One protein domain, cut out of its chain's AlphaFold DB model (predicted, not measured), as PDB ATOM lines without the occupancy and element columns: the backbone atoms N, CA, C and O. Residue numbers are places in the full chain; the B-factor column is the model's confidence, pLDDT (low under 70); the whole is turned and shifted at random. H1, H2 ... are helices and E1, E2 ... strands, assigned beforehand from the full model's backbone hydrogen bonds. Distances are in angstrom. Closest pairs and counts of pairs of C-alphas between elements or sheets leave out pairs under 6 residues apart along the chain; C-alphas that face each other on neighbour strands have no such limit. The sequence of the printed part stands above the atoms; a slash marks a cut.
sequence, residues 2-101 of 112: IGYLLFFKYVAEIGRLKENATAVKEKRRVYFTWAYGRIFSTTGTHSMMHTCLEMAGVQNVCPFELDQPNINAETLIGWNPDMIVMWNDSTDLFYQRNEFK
ATOM      1  N   ILE A   2      31.130  77.266 172.583       62.69
ATOM      2  CA  ILE A   2      30.567  78.180 171.559       62.69
ATOM      3  C   ILE A   2      30.417  77.528 170.166       62.69
ATOM      4  O   ILE A   2      29.399  77.722 169.509       62.69
ATOM      5  N   GLY A   3      31.374  76.694 169.733       62.59
ATOM      6  CA  GLY A   3      31.319  76.043 168.411       62.59
ATOM      7  C   GLY A   3      30.139  75.078 168.224       62.59
ATOM      8  O   GLY A   3      29.591  74.973 167.133       62.59
ATOM      9  N   TYR A   4      29.689  74.441 169.307       66.31
ATOM     10  CA  TYR A   4      28.559  73.508 169.278       66.31
ATOM     11  C   TYR A   4      27.223  74.240 169.065       66.31
ATOM     12  O   TYR A   4      26.366  73.779 168.318       66.31
ATOM     13  N   LEU A   5      27.072  75.427 169.662       70.94
ATOM     14  CA  LEU A   5      25.884  76.265 169.482       70.94
ATOM     15  C   LEU A   5      25.796  76.829 168.054       70.94
ATOM     16  O   LEU A   5      24.707  76.913 167.492       70.94
ATOM     17  N   LEU A   6      26.941  77.188 167.459       74.94
ATOM     18  CA  LEU A   6      27.006  77.650 166.071       74.94
ATOM     19  C   LEU A   6      26.631  76.526 165.094       74.94
ATOM     20  O   LEU A   6      25.835  76.742 164.185       74.94
ATOM     21  N   PHE A   7      27.146  75.317 165.335       79.19
ATOM     22  CA  PHE A   7      26.822  74.125 164.555       79.19
ATOM     23  C   PHE A   7      25.322  73.803 164.594       79.19
ATOM     24  O   PHE A   7      24.710  73.608 163.549       79.19
ATOM     25  N   PHE A   8      24.697  73.835 165.774       80.81
ATOM     26  CA  PHE A   8      23.255  73.599 165.889       80.81
ATOM     27  C   PHE A   8      22.413  74.655 165.175       80.81
ATOM     28  O   PHE A   8      21.452  74.301 164.495       80.81
ATOM     29  N   LYS A   9      22.778  75.940 165.281       83.38
ATOM     30  CA  LYS A   9      22.097  77.005 164.528       83.38
ATOM     31  C   LYS A   9      22.231  76.808 163.018       83.38
ATOM     32  O   LYS A   9      21.257  76.998 162.299       83.38
ATOM     33  N   TYR A  10      23.406  76.396 162.553       84.62
ATOM     34  CA  TYR A  10      23.664  76.129 161.140       84.62
ATOM     35  C   TYR A  10      22.829  74.958 160.605       84.62
ATOM     36  O   TYR A  10      22.177  75.082 159.572       84.62
ATOM     37  N   VAL A  11      22.786  73.839 161.336       86.12
ATOM     38  CA  VAL A  11      21.973  72.670 160.960       86.12
ATOM     39  C   VAL A  11      20.480  73.008 160.958       86.12
ATOM     40  O   VAL A  11      19.771  72.606 160.038       86.12
ATOM     41  N   ALA A  12      20.009  73.779 161.944       87.94
ATOM     42  CA  ALA A  12      18.620  74.226 162.000       87.94
ATOM     43  C   ALA A  12      18.247  75.110 160.797       87.94
ATOM     44  O   ALA A  12      17.185  74.928 160.207       87.94
ATOM     45  N   GLU A  13      19.136  76.021 160.392       87.81
ATOM     46  CA  GLU A  13      18.901  76.888 159.235       87.81
ATOM     47  C   GLU A  13      18.874  76.099 157.918       87.81
ATOM     48  O   GLU A  13      17.974  76.300 157.103       87.81
ATOM     49  N   ILE A  14      19.791  75.142 157.730       86.12
ATOM     50  CA  ILE A  14      19.758  74.231 156.572       86.12
ATOM     51  C   ILE A  14      18.453  73.433 156.541       86.12
ATOM     52  O   ILE A  14      17.856  73.286 155.475       86.12
ATOM     53  N   GLY A  15      18.005  72.924 157.692       86.69
ATOM     54  CA  GLY A  15      16.730  72.214 157.808       86.69
ATOM     55  C   GLY A  15      15.562  73.076 157.333       86.69
ATOM     56  O   GLY A  15      14.805  72.658 156.459       86.69
ATOM     57  N   ARG A  16      15.494  74.325 157.810       88.94
ATOM     58  CA  ARG A  16      14.465  75.295 157.416       88.94
ATOM     59  C   ARG A  16      14.471  75.586 155.913       88.94
ATOM     60  O   ARG A  16      13.413  75.654 155.294       88.94
ATOM     61  N   LEU A  17      15.651  75.761 155.313       88.06
ATOM     62  CA  LEU A  17      15.772  75.996 153.869       88.06
ATOM     63  C   LEU A  17      15.260  74.797 153.065       88.06
ATOM     64  O   LEU A  17      14.497  74.975 152.118       88.06
ATOM     65  N   LYS A  18      15.605  73.574 153.481       85.31
ATOM     66  CA  LYS A  18      15.120  72.349 152.832       85.31
ATOM     67  C   LYS A  18      13.607  72.184 152.954       85.31
ATOM     68  O   LYS A  18      12.964  71.829 151.971       85.31
ATOM     69  N   GLU A  19      13.024  72.474 154.113       88.50
ATOM     70  CA  GLU A  19      11.567  72.444 154.295       88.50
ATOM     71  C   GLU A  19      10.865  73.438 153.362       88.50
ATOM     72  O   GLU A  19       9.949  73.060 152.629       88.50
ATOM     73  N   ASN A  20      11.353  74.678 153.285       87.31
ATOM     74  CA  ASN A  20      10.815  75.673 152.355       87.31
ATOM     75  C   ASN A  20      10.932  75.217 150.894       87.31
ATOM     76  O   ASN A  20       9.986  75.369 150.121       87.31
ATOM     77  N   ALA A  21      12.057  74.603 150.522       85.12
ATOM     78  CA  ALA A  21      12.257  74.040 149.192       85.12
ATOM     79  C   ALA A  21      11.258  72.916 148.860       85.12
ATOM     80  O   ALA A  21      10.834  72.803 147.710       85.12
ATOM     81  N   THR A  22      10.834  72.104 149.838       84.25
ATOM     82  CA  THR A  22       9.792  71.077 149.617       84.25
ATOM     83  C   THR A  22       8.397  71.660 149.397       84.25
ATOM     84  O   THR A  22       7.570  71.021 148.750       84.25
ATOM     85  N   ALA A  23       8.134  72.879 149.878       85.88
ATOM     86  CA  ALA A  23       6.864  73.568 149.652       85.88
ATOM     87  C   ALA A  23       6.726  74.129 148.221       85.88
ATOM     88  O   ALA A  23       5.619  74.480 147.798       85.88
ATOM     89  N   VAL A  24       7.820  74.193 147.452       86.62
ATOM     90  CA  VAL A  24       7.819  74.619 146.047       86.62
ATOM     91  C   VAL A  24       7.250  73.495 145.175       86.62
ATOM     92  O   VAL A  24       7.916  72.497 144.912       86.62
ATOM     93  N   LYS A  25       5.997  73.659 144.726       79.88
ATOM     94  CA  LYS A  25       5.276  72.644 143.929       79.88
ATOM     95  C   LYS A  25       5.856  72.439 142.531       79.88
ATOM     96  O   LYS A  25       5.922  71.307 142.068       79.88
ATOM     97  N   GLU A  26       6.272  73.518 141.873       86.56
ATOM     98  CA  GLU A  26       6.872  73.469 140.539       86.56
ATOM     99  C   GLU A  26       8.303  73.990 140.604       86.56
ATOM    100  O   GLU A  26       8.549  75.192 140.733       86.56
ATOM    101  N   LYS A  27       9.258  73.061 140.563       86.75
ATOM    102  CA  LYS A  27      10.679  73.394 140.594       86.75
ATOM    103  C   LYS A  27      11.113  73.873 139.216       86.75
ATOM    104  O   LYS A  27      11.024  73.122 138.249       86.75
ATOM    105  N   ARG A  28      11.629  75.101 139.140       89.31
ATOM    106  CA  ARG A  28      12.247  75.610 137.909       89.31
ATOM    107  C   ARG A  28      13.508  74.821 137.581       89.31
ATOM    108  O   ARG A  28      14.305  74.519 138.473       89.31
ATOM    109  N   ARG A  29      13.692  74.517 136.301       92.31
ATOM    110  CA  ARG A  29      14.868  73.848 135.744       92.31
ATOM    111  C   ARG A  29      15.998  74.857 135.620       92.31
ATOM    112  O   ARG A  29      15.903  75.808 134.852       92.31
ATOM    113  N   VAL A  30      17.070  74.654 136.368       92.81
ATOM    114  CA  VAL A  30      18.205  75.572 136.428       92.81
ATOM    115  C   VAL A  30      19.446  74.913 135.856       92.81
ATOM    116  O   VAL A  30      19.811  73.799 136.238       92.81
ATOM    117  N   TYR A  31      20.117  75.642 134.971       92.69
ATOM    118  CA  TYR A  31      21.483  75.364 134.559       92.69
ATOM    119  C   TYR A  31      22.440  76.290 135.299       92.69
ATOM    120  O   TYR A  31      22.201  77.490 135.392       92.69
ATOM    121  N   PHE A  32      23.531  75.747 135.822       91.38
ATOM    122  CA  PHE A  32      24.530  76.533 136.533       91.38
ATOM    123  C   PHE A  32      25.837  76.587 135.742       91.38
ATOM    124  O   PHE A  32      26.300  75.553 135.259       91.38
ATOM    125  N   THR A  33      26.447  77.768 135.650       90.25
ATOM    126  CA  THR A  33      27.733  77.972 134.972       90.25
ATOM    127  C   THR A  33      28.813  78.419 135.944       90.25
ATOM    128  O   THR A  33      28.627  79.375 136.708       90.25
ATOM    129  N   TRP A  34      29.983  77.794 135.849       85.44
ATOM    130  CA  TRP A  34      31.170  78.251 136.568       85.44
ATOM    131  C   TRP A  34      31.740  79.542 135.964       85.44
ATOM    132  O   TRP A  34      31.553  79.827 134.782       85.44
ATOM    133  N   ALA A  35      32.448  80.310 136.795       81.94
ATOM    134  CA  ALA A  35      33.023  81.602 136.422       81.94
ATOM    135  C   ALA A  35      34.123  81.503 135.340       81.94
ATOM    136  O   ALA A  35      34.622  80.414 135.024       81.94
ATOM    137  N   TYR A  36      34.566  82.664 134.848       75.88
ATOM    138  CA  TYR A  36      35.609  82.848 133.834       75.88
ATOM    139  C   TYR A  36      35.211  82.391 132.424       75.88
ATOM    140  O   TYR A  36      36.020  81.826 131.686       75.88
ATOM    141  N   GLY A  37      33.955  82.610 132.034       70.56
ATOM    142  CA  GLY A  37      33.451  82.282 130.697       70.56
ATOM    143  C   GLY A  37      33.336  80.777 130.441       70.56
ATOM    144  O   GLY A  37      33.162  80.346 129.293       70.56
ATOM    145  N   ARG A  38      33.406  79.963 131.503       79.75
ATOM    146  CA  ARG A  38      33.261  78.503 131.469       79.75
ATOM    147  C   ARG A  38      31.791  78.099 131.447       79.75
ATOM    148  O   ARG A  38      31.347  77.272 132.232       79.75
ATOM    149  N   ILE A  39      31.060  78.651 130.483       82.88
ATOM    150  CA  ILE A  39      29.616  78.452 130.321       82.88
ATOM    151  C   ILE A  39      29.258  76.970 130.215       82.88
ATOM    152  O   ILE A  39      28.225  76.575 130.717       82.88
ATOM    153  N   PHE A  40      30.112  76.154 129.595       86.44
ATOM    154  CA  PHE A  40      29.854  74.725 129.403       86.44
ATOM    155  C   PHE A  40      30.326  73.837 130.556       86.44
ATOM    156  O   PHE A  40      30.021  72.647 130.589       86.44
ATOM    157  N   SER A  41      31.067  74.405 131.506       88.19
ATOM    158  CA  SER A  41      31.359  73.730 132.761       88.19
ATOM    159  C   SER A  41      30.184  73.980 133.693       88.19
ATOM    160  O   SER A  41      29.890  75.127 134.035       88.19
ATOM    161  N   THR A  42      29.537  72.908 134.131       90.69
ATOM    162  CA  THR A  42      28.358  72.989 134.997       90.69
ATOM    163  C   THR A  42      28.567  72.233 136.301       90.69
ATOM    164  O   THR A  42      29.658  71.735 136.573       90.69
ATOM    165  N   THR A  43      27.544  72.212 137.145       91.00
ATOM    166  CA  THR A  43      27.505  71.456 138.394       91.00
ATOM    167  C   THR A  43      26.753  70.155 138.156       91.00
ATOM    168  O   THR A  43      25.594  70.178 137.743       91.00
ATOM    169  N   GLY A  44      27.381  69.011 138.411       90.44
ATOM    170  CA  GLY A  44      26.661  67.737 138.458       90.44
ATOM    171  C   GLY A  44      26.087  67.471 139.851       90.44
ATOM    172  O   GLY A  44      26.169  68.323 140.741       90.44
ATOM    173  N   THR A  45      25.474  66.304 140.043       90.44
ATOM    174  CA  THR A  45      24.726  65.956 141.266       90.44
ATOM    175  C   THR A  45      25.620  65.697 142.483       90.44
ATOM    176  O   THR A  45      25.163  65.812 143.615       90.44
ATOM    177  N   HIS A  46      26.912  65.423 142.282       91.00
ATOM    178  CA  HIS A  46      27.887  65.253 143.368       91.00
ATOM    179  C   HIS A  46      28.586  66.550 143.793       91.00
ATOM    180  O   HIS A  46      29.489  66.521 144.629       91.00
ATOM    181  N   SER A  47      28.181  67.692 143.240       88.62
ATOM    182  CA  SER A  47      28.764  68.978 143.600       88.62
ATOM    183  C   SER A  47      28.077  69.625 144.796       88.62
ATOM    184  O   SER A  47      26.860  69.533 144.972       88.62
ATOM    185  N   MET A  48      28.837  70.424 145.544       88.62
ATOM    186  CA  MET A  48      28.292  71.314 146.572       88.62
ATOM    187  C   MET A  48      27.203  72.237 146.020       88.62
ATOM    188  O   MET A  48      26.213  72.511 146.703       88.62
ATOM    189  N   MET A  49      27.355  72.697 144.775       90.00
ATOM    190  CA  MET A  49      26.405  73.644 144.205       90.00
ATOM    191  C   MET A  49      25.066  72.998 143.855       90.00
ATOM    192  O   MET A  49      24.031  73.655 143.934       90.00
ATOM    193  N   HIS A  50      25.050  71.693 143.580       91.69
ATOM    194  CA  HIS A  50      23.803  70.949 143.453       91.69
ATOM    195  C   HIS A  50      22.997  70.980 144.754       91.69
ATOM    196  O   HIS A  50      21.812  71.298 144.720       91.69
ATOM    197  N   THR A  51      23.636  70.771 145.910       89.62
ATOM    198  CA  THR A  51      22.955  70.894 147.207       89.62
ATOM    199  C   THR A  51      22.419  72.308 147.435       89.62
ATOM    200  O   THR A  51      21.314  72.469 147.949       89.62
ATOM    201  N   CYS A  52      23.153  73.349 147.029       89.44
ATOM    202  CA  CYS A  52      22.661  74.729 147.092       89.44
ATOM    203  C   CYS A  52      21.415  74.943 146.219       89.44
ATOM    204  O   CYS A  52      20.455  75.557 146.682       89.44
ATOM    205  N   LEU A  53      21.400  74.403 144.998       90.44
ATOM    206  CA  LEU A  53      20.240  74.451 144.101       90.44
ATOM    207  C   LEU A  53      19.031  73.714 144.700       90.44
ATOM    208  O   LEU A  53      17.919  74.242 144.696       90.44
ATOM    209  N   GLU A  54      19.239  72.538 145.290       89.50
ATOM    210  CA  GLU A  54      18.167  71.807 145.972       89.50
ATOM    211  C   GLU A  54      17.605  72.582 147.168       89.50
ATOM    212  O   GLU A  54      16.387  72.655 147.336       89.50
ATOM    213  N   MET A  55      18.474  73.199 147.977       87.56
ATOM    214  CA  MET A  55      18.071  74.043 149.109       87.56
ATOM    215  C   MET A  55      17.349  75.322 148.669       87.56
ATOM    216  O   MET A  55      16.538  75.845 149.426       87.56
ATOM    217  N   ALA A  56      17.610  75.811 147.456       87.81
ATOM    218  CA  ALA A  56      16.880  76.926 146.856       87.81
ATOM    219  C   ALA A  56      15.516  76.510 146.269       87.81
ATOM    220  O   ALA A  56      14.750  77.370 145.839       87.81
ATOM    221  N   GLY A  57      15.193  75.210 146.245       89.75
ATOM    222  CA  GLY A  57      13.927  74.705 145.708       89.75
ATOM    223  C   GLY A  57      13.871  74.634 144.184       89.75
ATOM    224  O   GLY A  57      12.782  74.581 143.617       89.75
ATOM    225  N   VAL A  58      15.023  74.609 143.510       92.00
ATOM    226  CA  VAL A  58      15.113  74.467 142.050       92.00
ATOM    227  C   VAL A  58      15.630  73.080 141.659       92.00
ATOM    228  O   VAL A  58      16.110  72.314 142.495       92.00
ATOM    229  N   GLN A  59      15.494  72.725 140.384       91.50
ATOM    230  CA  GLN A  59      15.961  71.454 139.836       91.50
ATOM    231  C   GLN A  59      17.200  71.680 138.972       91.50
ATOM    232  O   GLN A  59      17.135  72.401 137.981       91.50
ATOM    233  N   ASN A  60      18.312  71.021 139.298       92.75
ATOM    234  CA  ASN A  60      19.473  70.993 138.411       92.75
ATOM    235  C   ASN A  60      19.139  70.199 137.137       92.75
ATOM    236  O   ASN A  60      18.688  69.056 137.226       92.75
ATOM    237  N   VAL A  61      19.370  70.788 135.963       93.56
ATOM    238  CA  VAL A  61      19.169  70.091 134.681       93.56
ATOM    239  C   VAL A  61      20.273  69.090 134.358       93.56
ATOM    240  O   VAL A  61      20.049  68.192 133.553       93.56
ATOM    241  N   CYS A  62      21.454  69.232 134.964       92.12
ATOM    242  CA  CYS A  62      22.583  68.348 134.718       92.12
ATOM    243  C   CYS A  62      22.417  67.029 135.498       92.12
ATOM    244  O   CYS A  62      22.473  67.049 136.730       92.12
ATOM    245  N   PRO A  63      22.280  65.871 134.819       90.25
ATOM    246  CA  PRO A  63      22.055  64.585 135.478       90.25
ATOM    247  C   PRO A  63      23.355  63.861 135.859       90.25
ATOM    248  O   PRO A  63      23.308  62.796 136.465       90.25
ATOM    249  N   PHE A  64      24.518  64.379 135.456       90.62
ATOM    250  CA  PHE A  64      25.785  63.680 135.643       90.62
ATOM    251  C   PHE A  64      26.195  63.616 137.117       90.62
ATOM    252  O   PHE A  64      26.240  64.640 137.798       90.62
ATOM    253  N   GLU A  65      26.605  62.428 137.564       89.75
ATOM    254  CA  GLU A  65      27.150  62.143 138.903       89.75
ATOM    255  C   GLU A  65      28.621  62.574 139.051       89.75
ATOM    256  O   GLU A  65      29.472  61.871 139.598       89.75
ATOM    257  N   LEU A  66      28.943  63.750 138.521       89.12
ATOM    258  CA  LEU A  66      30.262  64.371 138.574       89.12
ATOM    259  C   LEU A  66      30.166  65.691 139.341       89.12
ATOM    260  O   LEU A  66      29.088  66.263 139.467       89.12
ATOM    261  N   ASP A  67      31.287  66.196 139.845       86.38
ATOM    262  CA  ASP A  67      31.311  67.517 140.482       86.38
ATOM    263  C   ASP A  67      31.192  68.625 139.417       86.38
ATOM    264  O   ASP A  67      30.194  69.343 139.350       86.38
ATOM    265  N   GLN A  68      32.158  68.676 138.493       89.12
ATOM    266  CA  GLN A  68      32.213  69.659 137.408       89.12
ATOM    267  C   GLN A  68      32.253  68.980 136.025       89.12
ATOM    268  O   GLN A  68      33.324  68.851 135.424       89.12
ATOM    269  N   PRO A  69      31.110  68.511 135.496       89.94
ATOM    270  CA  PRO A  69      31.035  68.024 134.125       89.94
ATOM    271  C   PRO A  69      31.182  69.171 133.114       89.94
ATOM    272  O   PRO A  69      30.744  70.302 133.346       89.94
ATOM    273  N   ASN A  70      31.778  68.854 131.965       91.31
ATOM    274  CA  ASN A  70      31.877  69.752 130.818       91.31
ATOM    275  C   ASN A  70      30.980  69.226 129.695       91.31
ATOM    276  O   ASN A  70      31.048  68.043 129.360       91.31
ATOM    277  N   ILE A  71      30.137  70.088 129.140       90.81
ATOM    278  CA  ILE A  71      29.158  69.729 128.109       90.81
ATOM    279  C   ILE A  71      29.398  70.508 126.813       90.81
ATOM    280  O   ILE A  71      30.328  71.299 126.702       90.81
ATOM    281  N   ASN A  72      28.563  70.284 125.805       89.62
ATOM    282  CA  ASN A  72      28.526  71.104 124.598       89.62
ATOM    283  C   ASN A  72      27.243  71.956 124.561       89.62
ATOM    284  O   ASN A  72      26.323  71.765 125.360       89.62
ATOM    285  N   ALA A  73      27.180  72.903 123.621       86.19
ATOM    286  CA  ALA A  73      26.023  73.784 123.463       86.19
ATOM    287  C   ALA A  73      24.734  73.015 123.133       86.19
ATOM    288  O   ALA A  73      23.679  73.334 123.669       86.19
ATOM    289  N   GLU A  74      24.823  71.972 122.305       86.12
ATOM    290  CA  GLU A  74      23.674  71.142 121.924       86.12
ATOM    291  C   GLU A  74      23.042  70.444 123.131       86.12
ATOM    292  O   GLU A  74      21.821  70.398 123.248       86.12
ATOM    293  N   THR A  75      23.865  69.956 124.062       89.50
ATOM    294  CA  THR A  75      23.396  69.337 125.307       89.50
ATOM    295  C   THR A  75      22.653  70.353 126.165       89.50
ATOM    296  O   THR A  75      21.568  70.052 126.652       89.50
ATOM    297  N   LEU A  76      23.192  71.570 126.312       87.88
ATOM    298  CA  LEU A  76      22.538  72.639 127.074       87.88
ATOM    299  C   LEU A  76      21.186  73.028 126.463       87.88
ATOM    300  O   LEU A  76      20.186  73.102 127.172       87.88
ATOM    301  N   ILE A  77      21.149  73.223 125.145       86.50
ATOM    302  CA  ILE A  77      19.920  73.549 124.413       86.50
ATOM    303  C   ILE A  77      18.905  72.406 124.553       86.50
ATOM    304  O   ILE A  77      17.738  72.651 124.844       86.50
ATOM    305  N   GLY A  78      19.347  71.153 124.419       87.62
ATOM    306  CA  GLY A  78      18.499  69.971 124.594       87.62
ATOM    307  C   GLY A  78      17.951  69.820 126.015       87.62
ATOM    308  O   GLY A  78      16.851  69.302 126.205       87.62
ATOM    309  N   TRP A  79      18.682  70.301 127.022       90.75
ATOM    310  CA  TRP A  79      18.202  70.354 128.401       90.75
ATOM    311  C   TRP A  79      17.170  71.447 128.651       90.75
ATOM    312  O   TRP A  79      16.440  71.319 129.632       90.75
ATOM    313  N   ASN A  80      17.088  72.474 127.801       88.94
ATOM    314  CA  ASN A  80      16.090  73.545 127.857       88.94
ATOM    315  C   ASN A  80      15.799  74.030 129.298       88.94
ATOM    316  O   ASN A  80      14.710  73.771 129.826       88.94
ATOM    317  N   PRO A  81      16.795  74.611 129.994       89.44
ATOM    318  CA  PRO A  81      16.587  75.157 131.331       89.44
ATOM    319  C   PRO A  81      15.636  76.362 131.289       89.44
ATOM    320  O   PRO A  81      15.629  77.118 130.324       89.44
ATOM    321  N   ASP A  82      14.884  76.577 132.368       89.06
ATOM    322  CA  ASP A  82      14.041  77.767 132.551       89.06
ATOM    323  C   ASP A  82      14.863  78.987 133.004       89.06
ATOM    324  O   ASP A  82      14.399  80.125 132.952       89.06
ATOM    325  N   MET A  83      16.060  78.743 133.550       87.88
ATOM    326  CA  MET A  83      16.944  79.767 134.098       87.88
ATOM    327  C   MET A  83      18.403  79.309 134.069       87.88
ATOM    328  O   MET A  83      18.718  78.142 134.317       87.88
ATOM    329  N   ILE A  84      19.303  80.266 133.842       88.50
ATOM    330  CA  ILE A  84      20.749  80.069 133.922       88.50
ATOM    331  C   ILE A  84      21.292  80.888 135.090       88.50
ATOM    332  O   ILE A  84      21.099  82.098 135.150       88.50
ATOM    333  N   VAL A  85      21.972  80.222 136.021       87.31
ATOM    334  CA  VAL A  85      22.611  80.838 137.187       87.31
ATOM    335  C   VAL A  85      24.115  80.875 136.959       87.31
ATOM    336  O   VAL A  85      24.757  79.838 136.795       87.31
ATOM    337  N   MET A  86      24.683  82.077 136.969       86.12
ATOM    338  CA  MET A  86      26.114  82.296 136.768       86.12
ATOM    339  C   MET A  86      26.782  82.601 138.108       86.12
ATOM    340  O   MET A  86      26.252  83.378 138.895       86.12
ATOM    341  N   TRP A  87      27.939  81.992 138.386       78.75
ATOM    342  CA  TRP A  87      28.618  82.179 139.675       78.75
ATOM    343  C   TRP A  87      29.106  83.615 139.908       78.75
ATOM    344  O   TRP A  87      28.922  84.145 140.998       78.75
ATOM    345  N   ASN A  88      29.780  84.221 138.923       77.56
ATOM    346  CA  ASN A  88      30.350  85.573 139.041       77.56
ATOM    347  C   ASN A  88      30.789  86.144 137.676       77.56
ATOM    348  O   ASN A  88      31.865  86.725 137.548       77.56
ATOM    349  N   ASP A  89      30.012  85.890 136.629       75.38
ATOM    350  CA  ASP A  89      30.321  86.342 135.272       75.38
ATOM    351  C   ASP A  89      29.214  87.275 134.781       75.38
ATOM    352  O   ASP A  89      28.052  87.121 135.157       75.38
ATOM    353  N   SER A  90      29.569  88.224 133.909       75.69
ATOM    354  CA  SER A  90      28.562  89.046 133.234       75.69
ATOM    355  C   SER A  90      27.692  88.171 132.335       75.69
ATOM    356  O   SER A  90      28.201  87.345 131.568       75.69
ATOM    357  N   THR A  91      26.385  88.424 132.365       74.62
ATOM    358  CA  THR A  91      25.417  87.782 131.467       74.62
ATOM    359  C   THR A  91      25.740  88.041 129.993       74.62
ATOM    360  O   THR A  91      25.410  87.230 129.127       74.62
ATOM    361  N   ASP A  92      26.478  89.110 129.681       76.31
ATOM    362  CA  ASP A  92      26.913  89.413 128.319       76.31
ATOM    363  C   ASP A  92      27.835  88.336 127.738       76.31
ATOM    364  O   ASP A  92      27.762  88.059 126.542       76.31
ATOM    365  N   LEU A  93      28.650  87.668 128.564       74.00
ATOM    366  CA  LEU A  93      29.509  86.569 128.105       74.00
ATOM    367  C   LEU A  93      28.685  85.401 127.553       74.00
ATOM    368  O   LEU A  93      29.112  84.733 126.609       74.00
ATOM    369  N   PHE A  94      27.501  85.175 128.122       74.62
ATOM    370  CA  PHE A  94      26.555  84.182 127.637       74.62
ATOM    371  C   PHE A  94      25.888  84.655 126.340       74.62
ATOM    372  O   PHE A  94      25.915  83.964 125.323       74.62
ATOM    373  N   TYR A  95      25.358  85.878 126.328       73.88
ATOM    374  CA  TYR A  95      24.561  86.384 125.210       73.88
ATOM    375  C   TYR A  95      25.357  86.798 123.965       73.88
ATOM    376  O   TYR A  95      24.769  86.902 122.883       73.88
ATOM    377  N   GLN A  96      26.665  87.024 124.082       78.62
ATOM    378  CA  GLN A  96      27.546  87.310 122.945       78.62
ATOM    379  C   GLN A  96      27.844  86.070 122.087       78.62
ATOM    380  O   GLN A  96      28.280  86.212 120.944       78.62
ATOM    381  N   ARG A  97      27.596  84.857 122.597       75.19
ATOM    382  CA  ARG A  97      27.825  83.621 121.843       75.19
ATOM    383  C   ARG A  97      26.761  83.409 120.772       75.19
ATOM    384  O   ARG A  97      25.570  83.646 120.982       75.19
ATOM    385  N   ASN A  98      27.207  82.962 119.600       74.75
ATOM    386  CA  ASN A  98      26.342  82.779 118.436       74.75
ATOM    387  C   ASN A  98      25.312  81.665 118.662       74.75
ATOM    388  O   ASN A  98      24.203  81.737 118.140       74.75
ATOM    389  N   GLU A  99      25.681  80.681 119.470       73.56
ATOM    390  CA  GLU A  99      24.916  79.492 119.820       73.56
ATOM    391  C   GLU A  99      23.649  79.824 120.625       73.56
ATOM    392  O   GLU A  99      22.655  79.116 120.513       73.56
ATOM    393  N   PHE A 100      23.646  80.936 121.373       71.00
ATOM    394  CA  PHE A 100      22.537  81.345 122.249       71.00
ATOM    395  C   PHE A 100      21.749  82.548 121.715       71.00
ATOM    396  O   PHE A 100      21.053  83.238 122.466       71.00
ATOM    397  N   LYS A 101      21.857  82.859 120.415       68.12
ATOM    398  CA  LYS A 101      21.119  83.983 119.806       68.12
ATOM    399  C   LYS A 101      19.600  83.831 119.900       68.12
ATOM    400  O   LYS A 101      18.921  84.844 120.006       68.12
TER     401      LYS A 101
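AT A GLANCE: This is residues 2 to 101 of the 112 residues of the protein "ABC-type hemin transport system, periplasmic component" of Sphingobacterium multivorum (UniProt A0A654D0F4). One long helix, H1, sticks out with residues 2 to 13 as an arm from a body of long loops and short helices round a small parallel sheet, E1 and E2. H2 packs on the inner end of H1. The printed part has 100 residues, with four named helices and two named strands in the order H1 E1 H2 H3 E2 H4; helices hold 41 and strands 9 of the 50 residues in named elements, mostly helix by class, and the whole is only just loose, close to compact, with a radius of gyration of the C-alphas of 15.6 A and spans of 52 by 30 by 25 A.

HOW THE PARTS SIT: H1, residues 2 to 22, touches H2, residues 48 to 55, with residues 14 to 21 alone, at a steep tilt of 60 degrees, the same way; the closest C-alphas, of Lys 18 and Met 55, are 5.0 A apart. E1, residues 29 to 33, and E2, residues 83 to 86, are parallel neighbours, with N 31 and O 83 within hydrogen-bond range at 2.9 A. With H2 and H3, residues 73 to 79, between them along the chain, they form a strand-helix-strand unit. H4, residues 91 to 95, touches no helix. Every O i to N i+4 pair is within hydrogen-bond range in H1, H2, H3 and H4.

IN THESE COORDINATES: H1 runs 31.0 A from C-alpha 2 at (30.567, 78.180, 171.559); E1 spans 13.5 A, H2 10.9 A; H4 ends at C-alpha 95, (24.561, 86.384, 125.210).

THE WHOLE: The printed part has no cut. Links E1 to H2 and H2 to H3 are long. Residues 2 to 4 and 101 have pLDDT under 70.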